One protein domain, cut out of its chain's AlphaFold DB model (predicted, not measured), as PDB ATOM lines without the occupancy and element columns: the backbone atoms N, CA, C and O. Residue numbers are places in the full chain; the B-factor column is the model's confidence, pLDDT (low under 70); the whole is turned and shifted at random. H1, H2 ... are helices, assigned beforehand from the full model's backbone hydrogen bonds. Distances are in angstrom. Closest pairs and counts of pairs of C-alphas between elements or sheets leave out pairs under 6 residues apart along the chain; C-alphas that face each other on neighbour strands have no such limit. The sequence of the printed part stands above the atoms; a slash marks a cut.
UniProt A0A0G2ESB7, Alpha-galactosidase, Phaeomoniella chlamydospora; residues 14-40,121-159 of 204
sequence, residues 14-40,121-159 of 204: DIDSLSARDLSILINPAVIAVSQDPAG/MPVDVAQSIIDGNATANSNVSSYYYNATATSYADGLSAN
ATOM      1  N   ASP A  14     181.651 171.431 156.359       95.19
ATOM      2  CA  ASP A  14     180.879 172.516 155.764       95.19
ATOM      3  C   ASP A  14     181.842 173.481 155.047       95.19
ATOM      4  O   ASP A  14     182.842 173.921 155.620       95.19
ATOM      5  N   ILE A  15     181.594 173.732 153.762       90.75
ATOM      6  CA  ILE A  15     182.455 174.571 152.917       90.75
ATOM      7  C   ILE A  15     182.147 176.054 153.152       90.75
ATOM      8  O   ILE A  15     183.060 176.875 153.073       90.75
ATOM      9  N   ASP A  16     180.906 176.388 153.515       90.56
ATOM     10  CA  ASP A  16     180.480 177.772 153.749       90.56
ATOM     11  C   ASP A  16     181.068 178.342 155.050       90.56
ATOM     12  O   ASP A  16     181.199 179.556 155.205       90.56
ATOM     13  N   SER A  17     181.463 177.469 155.982       93.12
ATOM     14  CA  SER A  17     182.065 177.825 157.274       93.12
ATOM     15  C   SER A  17     183.506 177.319 157.446       93.12
ATOM     16  O   SER A  17     184.017 177.219 158.564       93.12
ATOM     17  N   LEU A  18     184.189 177.015 156.338       94.31
ATOM     18  CA  LEU A  18     185.549 176.483 156.351       94.31
ATOM     19  C   LEU A  18     186.569 177.508 156.873       94.31
ATOM     20  O   LEU A  18     186.610 178.649 156.419       94.31
ATOM     21  N   SER A  19     187.456 177.095 157.784       96.12
ATOM     22  CA  SER A  19     188.549 177.961 158.238       96.12
ATOM     23  C   SER A  19     189.664 178.070 157.188       96.12
ATOM     24  O   SER A  19     189.958 177.113 156.469       96.12
ATOM     25  N   ALA A  20     190.375 179.201 157.145       95.50
ATOM     26  CA  ALA A  20     191.517 179.392 156.242       95.50
ATOM     27  C   ALA A  20     192.623 178.341 156.432       95.50
ATOM     28  O   ALA A  20     193.255 177.888 155.474       95.50
ATOM     29  N   ARG A  21     192.835 177.903 157.679       96.19
ATOM     30  CA  ARG A  21     193.782 176.831 157.991       96.19
ATOM     31  C   ARG A  21     193.339 175.508 157.374       96.19
ATOM     32  O   ARG A  21     194.169 174.837 156.763       96.19
ATOM     33  N   ASP A  22     192.071 175.141 157.519       96.69
ATOM     34  CA  ASP A  22     191.554 173.878 156.989       96.69
ATOM     35  C   ASP A  22     191.523 173.892 155.463       96.69
ATOM     36  O   ASP A  22     191.960 172.923 154.843       96.69
ATOM     37  N   LEU A  23     191.144 175.021 154.851       95.25
ATOM     38  CA  LEU A  23     191.261 175.216 153.407       95.25
ATOM     39  C   LEU A  23     192.689 174.922 152.940       95.25
ATOM     40  O   LEU A  23     192.877 174.064 152.083       95.25
ATOM     41  N   SER A  24     193.699 175.547 153.561       95.44
ATOM     42  CA  SER A  24     195.111 175.346 153.198       95.44
ATOM     43  C   SER A  24     195.586 173.889 153.317       95.44
ATOM     44  O   SER A  24     196.520 173.485 152.628       95.44
ATOM     45  N   ILE A  25     194.958 173.090 154.189       96.75
ATOM     46  CA  ILE A  25     195.227 171.654 154.327       96.75
ATOM     47  C   ILE A  25     194.577 170.889 153.173       96.75
ATOM     48  O   ILE A  25     195.247 170.086 152.526       96.75
ATOM     49  N   LEU A  26     193.292 171.144 152.923       96.06
ATOM     50  CA  LEU A  26     192.481 170.425 151.941       96.06
ATOM     51  C   LEU A  26     192.947 170.645 150.502       96.06
ATOM     52  O   LEU A  26     192.774 169.749 149.682       96.06
ATOM     53  N   ILE A  27     193.553 171.797 150.202       94.50
ATOM     54  CA  ILE A  27     194.002 172.138 148.846       94.50
ATOM     55  C   ILE A  27     195.503 171.957 148.619       94.50
ATOM     56  O   ILE A  27     195.982 172.371 147.569       94.50
ATOM     57  N   ASN A  28     196.262 171.377 149.561       97.56
ATOM     58  CA  ASN A  28     197.712 171.220 149.395       97.56
ATOM     59  C   ASN A  28     198.026 170.304 148.187       97.56
ATOM     60  O   ASN A  28     197.838 169.083 148.281       97.56
ATOM     61  N   PRO A  29     198.557 170.853 147.077       97.56
ATOM     62  CA  PRO A  29     198.718 170.103 145.839       97.56
ATOM     63  C   PRO A  29     199.744 168.971 145.949       97.56
ATOM     64  O   PRO A  29     199.520 167.904 145.380       97.56
ATOM     65  N   ALA A  30     200.818 169.143 146.720       98.19
ATOM     66  CA  ALA A  30     201.855 168.126 146.889       98.19
ATOM     67  C   ALA A  30     201.326 166.882 147.627       98.19
ATOM     68  O   ALA A  30     201.641 165.743 147.282       98.19
ATOM     69  N   VAL A  31     200.450 167.083 148.617       98.44
ATOM     70  CA  VAL A  31     199.822 165.988 149.376       98.44
ATOM     71  C   VAL A  31     198.714 165.306 148.570       98.44
ATOM     72  O   VAL A  31     198.563 164.082 148.646       98.44
ATOM     73  N   ILE A  32     197.947 166.061 147.779       98.44
ATOM     74  CA  ILE A  32     196.939 165.483 146.878       98.44
ATOM     75  C   ILE A  32     197.618 164.704 145.747       98.44
ATOM     76  O   ILE A  32     197.160 163.611 145.425       98.44
ATOM     77  N   ALA A  33     198.741 165.187 145.208       98.38
ATOM     78  CA  ALA A  33     199.514 164.476 144.189       98.38
ATOM     79  C   ALA A  33     199.969 163.095 144.668       98.38
ATOM     80  O   ALA A  33     199.969 162.155 143.886       98.38
ATOM     81  N   VAL A  34     200.269 162.934 145.962       98.50
ATOM     82  CA  VAL A  34     200.515 161.606 146.540       98.50
ATOM     83  C   VAL A  34     199.261 160.738 146.503       98.50
ATOM     84  O   VAL A  34     199.363 159.564 146.183       98.50
ATOM     85  N   SER A  35     198.070 161.265 146.795       98.38
ATOM     86  CA  SER A  35     196.825 160.490 146.666       98.38
ATOM     87  C   SER A  35     196.533 160.094 145.216       98.38
ATOM     88  O   SER A  35     196.102 158.970 144.977       98.38
ATOM     89  N   GLN A  36     196.786 161.004 144.275       98.06
ATOM     90  CA  GLN A  36     196.488 160.872 142.845       98.06
ATOM     91  C   GLN A  36     197.688 160.375 142.025       98.06
ATOM     92  O   GLN A  36     197.729 160.544 140.806       98.06
ATOM     93  N   ASP A  37     198.686 159.803 142.698       98.25
ATOM     94  CA  ASP A  37     199.926 159.382 142.063       98.25
ATOM     95  C   ASP A  37     199.664 158.265 141.030       98.25
ATOM     96  O   ASP A  37     199.011 157.271 141.377       98.25
ATOM     97  N   PRO A  38     200.187 158.378 139.793       96.94
ATOM     98  CA  PRO A  38     199.951 157.403 138.726       96.94
ATOM     99  C   PRO A  38     200.400 155.973 139.034       96.94
ATOM    100  O   PRO A  38     199.853 155.040 138.451       96.94
ATOM    101  N   ALA A  39     201.372 155.770 139.933       95.06
ATOM    102  CA  ALA A  39     201.791 154.425 140.318       95.06
ATOM    103  C   ALA A  39     200.711 153.698 141.135       95.06
ATOM    104  O   ALA A  39     200.743 152.473 141.244       95.06
ATOM    105  N   GLY A  40     199.767 154.431 141.743       92.31
ATOM    106  CA  GLY A  40     198.631 153.865 142.478       92.31
ATOM    107  C   GLY A  40     199.000 153.053 143.727       92.31
ATOM    108  O   GLY A  40     198.120 152.463 144.350       92.31
ATOM    109  N   MET A 121     199.950 176.614 151.221       94.94
ATOM    110  CA  MET A 121     199.330 177.937 151.172       94.94
ATOM    111  C   MET A 121     199.332 178.611 152.562       94.94
ATOM    112  O   MET A 121     198.833 178.020 153.529       94.94
ATOM    113  N   PRO A 122     199.879 179.833 152.680       94.88
ATOM    114  CA  PRO A 122     199.799 180.623 153.902       94.88
ATOM    115  C   PRO A 122     198.348 180.907 154.323       94.88
ATOM    116  O   PRO A 122     197.451 181.028 153.488       94.88
ATOM    117  N   VAL A 123     198.104 181.005 155.633       94.56
ATOM    118  CA  VAL A 123     196.743 181.148 156.189       94.56
ATOM    119  C   VAL A 123     196.096 182.477 155.789       94.56
ATOM    120  O   VAL A 123     194.899 182.518 155.548       94.56
ATOM    121  N   ASP A 124     196.870 183.549 155.676       92.75
ATOM    122  CA  ASP A 124     196.414 184.862 155.206       92.75
ATOM    123  C   ASP A 124     196.002 184.841 153.724       92.75
ATOM    124  O   ASP A 124     194.955 185.382 153.363       92.75
ATOM    125  N   VAL A 125     196.762 184.144 152.874       92.38
ATOM    126  CA  VAL A 125     196.386 183.913 151.471       92.38
ATOM    127  C   VAL A 125     195.097 183.094 151.398       92.38
ATOM    128  O   VAL A 125     194.175 183.479 150.680       92.38
ATOM    129  N   ALA A 126     194.986 182.016 152.178       93.12
ATOM    130  CA  ALA A 126     193.769 181.207 152.244       93.12
ATOM    131  C   ALA A 126     192.558 182.010 152.759       93.12
ATOM    132  O   ALA A 126     191.460 181.875 152.222       93.12
ATOM    133  N   GLN A 127     192.757 182.900 153.737       92.44
ATOM    134  CA  GLN A 127     191.707 183.793 154.235       92.44
ATOM    135  C   GLN A 127     191.230 184.754 153.141       92.44
ATOM    136  O   GLN A 127     190.030 184.924 152.966       92.44
ATOM    137  N   SER A 128     192.142 185.301 152.328       90.62
ATOM    138  CA  SER A 128     191.758 186.180 151.213       90.62
ATOM    139  C   SER A 128     190.871 185.494 150.163       90.62
ATOM    140  O   SER A 128     190.074 186.164 149.503       90.62
ATOM    141  N   ILE A 129     190.991 184.166 150.014       90.50
ATOM    142  CA  ILE A 129     190.125 183.354 149.149       90.50
ATOM    143  C   ILE A 129     188.731 183.236 149.764       90.50
ATOM    144  O   ILE A 129     187.749 183.477 149.065       90.50
ATOM    145  N   ILE A 130     188.652 182.915 151.058       90.56
ATOM    146  CA  ILE A 130     187.385 182.801 151.797       90.56
ATOM    147  C   ILE A 130     186.624 184.130 151.787       90.56
ATOM    148  O   ILE A 130     185.420 184.148 151.553       90.56
ATOM    149  N   ASP A 131     187.330 185.248 151.951       89.75
ATOM    150  CA  ASP A 131     186.735 186.587 151.954       89.75
ATOM    151  C   ASP A 131     186.258 187.042 150.556       89.75
ATOM    152  O   ASP A 131     185.713 188.136 150.414       89.75
ATOM    153  N   GLY A 132     186.495 186.251 149.500       83.75
ATOM    154  CA  GLY A 132     186.148 186.600 148.116       83.75
ATOM    155  C   GLY A 132     187.051 187.668 147.484       83.75
ATOM    156  O   GLY A 132     186.812 188.095 146.353       83.75
ATOM    157  N   ASN A 133     188.123 188.068 148.170       73.62
ATOM    158  CA  ASN A 133     189.054 189.117 147.740       73.62
ATOM    159  C   ASN A 133     190.166 188.606 146.804       73.62
ATOM    160  O   ASN A 133     190.980 189.386 146.309       73.62
ATOM    161  N   ALA A 134     190.230 187.297 146.553       64.75
ATOM    162  CA  ALA A 134     191.318 186.653 145.816       64.75
ATOM    163  C   ALA A 134     191.190 186.668 144.281       64.75
ATOM    164  O   ALA A 134     192.097 186.185 143.603       64.75
ATOM    165  N   THR A 135     190.110 187.213 143.710       52.12
ATOM    166  CA  THR A 135     189.735 187.041 142.286       52.12
ATOM    167  C   THR A 135     190.715 187.624 141.250       52.12
ATOM    168  O   THR A 135     190.492 187.460 140.054       52.12
ATOM    169  N   ALA A 136     191.840 188.212 141.664       51.56
ATOM    170  CA  ALA A 136     192.925 188.631 140.770       51.56
ATOM    171  C   ALA A 136     194.339 188.505 141.381       51.56
ATOM    172  O   ALA A 136     195.273 189.145 140.900       51.56
ATOM    173  N   ASN A 137     194.527 187.725 142.453       54.28
ATOM    174  CA  ASN A 137     195.812 187.696 143.156       54.28
ATOM    175  C   ASN A 137     196.765 186.652 142.548       54.28
ATOM    176  O   ASN A 137     196.599 185.449 142.754       54.28
ATOM    177  N   SER A 138     197.823 187.115 141.873       61.28
ATOM    178  CA  SER A 138     198.938 186.295 141.359       61.28
ATOM    179  C   SER A 138     199.611 185.412 142.424       61.28
ATOM    180  O   SER A 138     200.284 184.441 142.089       61.28
ATOM    181  N   ASN A 139     199.380 185.698 143.707       73.12
ATOM    182  CA  ASN A 139     199.893 184.910 144.825       73.12
ATOM    183  C   ASN A 139     199.160 183.567 145.008       73.12
ATOM    184  O   ASN A 139     199.768 182.620 145.492       73.12
ATOM    185  N   VAL A 140     197.883 183.436 144.618       81.75
ATOM    186  CA  VAL A 140     197.125 182.178 144.810       81.75
ATOM    187  C   VAL A 140     197.601 181.088 143.850       81.75
ATOM    188  O   VAL A 140     197.749 179.933 144.250       81.75
ATOM    189  N   SER A 141     197.917 181.449 142.603       81.81
ATOM    190  CA  SER A 141     198.460 180.516 141.603       81.81
ATOM    191  C   SER A 141     199.803 179.900 142.000       81.81
ATOM    192  O   SER A 141     200.189 178.880 141.441       81.81
ATOM    193  N   SER A 142     200.505 180.483 142.975       88.31
ATOM    194  CA  SER A 142     201.742 179.926 143.530       88.31
ATOM    195  C   SER A 142     201.517 178.783 144.520       88.31
ATOM    196  O   SER A 142     202.490 178.156 144.920       88.31
ATOM    197  N   TYR A 143     200.273 178.510 144.924       91.25
ATOM    198  CA  TYR A 143     199.938 177.461 145.900       91.25
ATOM    199  C   TYR A 143     198.800 176.545 145.445       91.25
ATOM    200  O   TYR A 143     198.584 175.486 146.029       91.25
ATOM    201  N   TYR A 144     198.052 176.957 144.424       90.25
ATOM    202  CA  TYR A 144     196.941 176.209 143.857       90.25
ATOM    203  C   TYR A 144     197.364 175.478 142.580       90.25
ATOM    204  O   TYR A 144     198.036 176.048 141.722       90.25
ATOM    205  N   TYR A 145     196.917 174.229 142.423       94.81
ATOM    206  CA  TYR A 145     197.149 173.429 141.223       94.81
ATOM    207  C   TYR A 145     195.833 173.125 140.497       94.81
ATOM    208  O   TYR A 145     194.936 172.495 141.057       94.81
ATOM    209  N   ASN A 146     195.725 173.542 139.232       95.56
ATOM    210  CA  ASN A 146     194.552 173.272 138.401       95.56
ATOM    211  C   ASN A 146     194.681 171.912 137.696       95.56
ATOM    212  O   ASN A 146     195.159 171.828 136.563       95.56
ATOM    213  N   ALA A 147     194.204 170.859 138.362       96.81
ATOM    214  CA  ALA A 147     194.271 169.489 137.852       96.81
ATOM    215  C   ALA A 147     193.429 169.239 136.580       96.81
ATOM    216  O   ALA A 147     193.664 168.259 135.876       96.81
ATOM    217  N   THR A 148     192.451 170.102 136.273       97.25
ATOM    218  CA  THR A 148     191.648 170.015 135.040       97.25
ATOM    219  C   THR A 148     192.413 170.545 133.829       97.25
ATOM    220  O   THR A 148     192.241 170.029 132.729       97.25
ATOM    221  N   ALA A 149     193.256 171.565 134.021       96.62
ATOM    222  CA  ALA A 149     194.108 172.102 132.962       96.62
ATOM    223  C   ALA A 149     195.332 171.210 132.703       96.62
ATOM    224  O   ALA A 149     195.670 170.959 131.549       96.62
ATOM    225  N   THR A 150     195.958 170.709 133.772       97.62
ATOM    226  CA  THR A 150     197.102 169.793 133.701       97.62
ATOM    227  C   THR A 150     196.900 168.673 134.709       97.62
ATOM    228  O   THR A 150     196.829 168.932 135.910       97.62
ATOM    229  N   SER A 151     196.837 167.420 134.257       98.25
ATOM    230  CA  SER A 151     196.637 166.282 135.160       98.25
ATOM    231  C   SER A 151     197.785 166.150 136.174       98.25
ATOM    232  O   SER A 151     198.879 166.677 135.963       98.25
ATOM    233  N   TYR A 152     197.578 165.434 137.286       98.12
ATOM    234  CA  TYR A 152     198.678 165.148 138.222       98.12
ATOM    235  C   TYR A 152     199.801 164.343 137.556       98.12
ATOM    236  O   TYR A 152     200.969 164.612 137.817       98.12
ATOM    237  N   ALA A 153     199.466 163.409 136.660       97.94
ATOM    238  CA  ALA A 153     200.452 162.621 135.924       97.94
ATOM    239  C   ALA A 153     201.351 163.509 135.047       97.94
ATOM    240  O   ALA A 153     202.579 163.407 135.108       97.94
ATOM    241  N   ASP A 154     200.745 164.426 134.289       98.31
ATOM    242  CA  ASP A 154     201.479 165.346 133.416       98.31
ATOM    243  C   ASP A 154     202.291 166.355 134.230       98.31
ATOM    244  O   ASP A 154     203.450 166.622 133.918       98.31
ATOM    245  N   GLY A 155     201.722 166.882 135.320       98.00
ATOM    246  CA  GLY A 155     202.417 167.814 136.205       98.00
ATOM    247  C   GLY A 155     203.633 167.193 136.889       98.00
ATOM    248  O   GLY A 155     204.671 167.844 137.001       98.00
ATOM    249  N   LEU A 156     203.528 165.934 137.327       97.44
ATOM    250  CA  LEU A 156     204.649 165.192 137.904       97.44
ATOM    251  C   LEU A 156     205.725 164.909 136.852       97.44
ATOM    252  O   LEU A 156     206.898 165.167 137.109       97.44
ATOM    253  N   SER A 157     205.325 164.486 135.649       96.94
ATOM    254  CA  SER A 157     206.238 164.270 134.515       96.94
ATOM    255  C   SER A 157     206.963 165.557 134.098       96.94
ATOM    256  O   SER A 157     208.126 165.526 133.700       96.94
ATOM    257  N   ALA A 158     206.303 166.709 134.236       97.12
ATOM    258  CA  ALA A 158     206.871 168.029 133.977       97.12
ATOM    259  C   ALA A 158     207.689 168.600 135.155       97.12
ATOM    260  O   ALA A 158     208.121 169.750 135.089       97.12
ATOM    261  N   ASN A 159     207.910 167.831 136.230       95.62
ATOM    262  CA  ASN A 159     208.599 168.275 137.447       95.62
ATOM    263  C   ASN A 159     207.988 169.538 138.086       95.62
ATOM    264  O   ASN A 159     208.709 170.407 138.580       95.62
TER     265      ASN A 159
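Overview. This is residues 14 to 40 and 121 to 159 of the 204 residues of the protein "Alpha-galactosidase" of Phaeomoniella chlamydospora (UniProt A0A0G2ESB7). Two short helices, H1 then H2, follow one another along the longest axis; H3 is set crosswise against H1 at one end, and H4 crosswise near H2 at the other, with the long loop 131 to 151 between H3 and H4. The 66 printed residues hold four named helices, H1 to H4 in chain order, and no named strand: all helix, with 28 residues in named elements, under half. The whole is only just loose, close to compact, with a radius of gyration of the C-alphas of 13.1 A and spans of 36 by 25 by 18 A.

Arrangement. Begin at H1, residues 20 to 26, which touches H3, residues 123 to 130, about perpendicular at 88 degrees; their closest C-alphas, Ala 20 and Gln 127, are 4.8 A apart. H2, residues 29 to 35, and H4, residues 152 to 157, are close but not clearly touching, with closest C-alphas Ala 33 and Tyr 152 at 6.1 A. H1 and H4 are apart. In H1, H2, H3 and H4 every O i to N i+4 pair is within hydrogen-bond range.

Along the chain. Find C-alpha 20 at (191.517, 179.392, 156.242), where H1 begins its 10.0 A; H2 covers 9.8 A, H3 10.5 A, and H4 8.5 A to C-alpha 157 at (206.238, 164.270, 134.515).

Size, cuts and confidence. Residues 41 to 120 are not printed, a gap of 25.6 A between C-alphas 40 and 121. The link from H3 to H4 is long; residues 134 to 138 have pLDDT under 70.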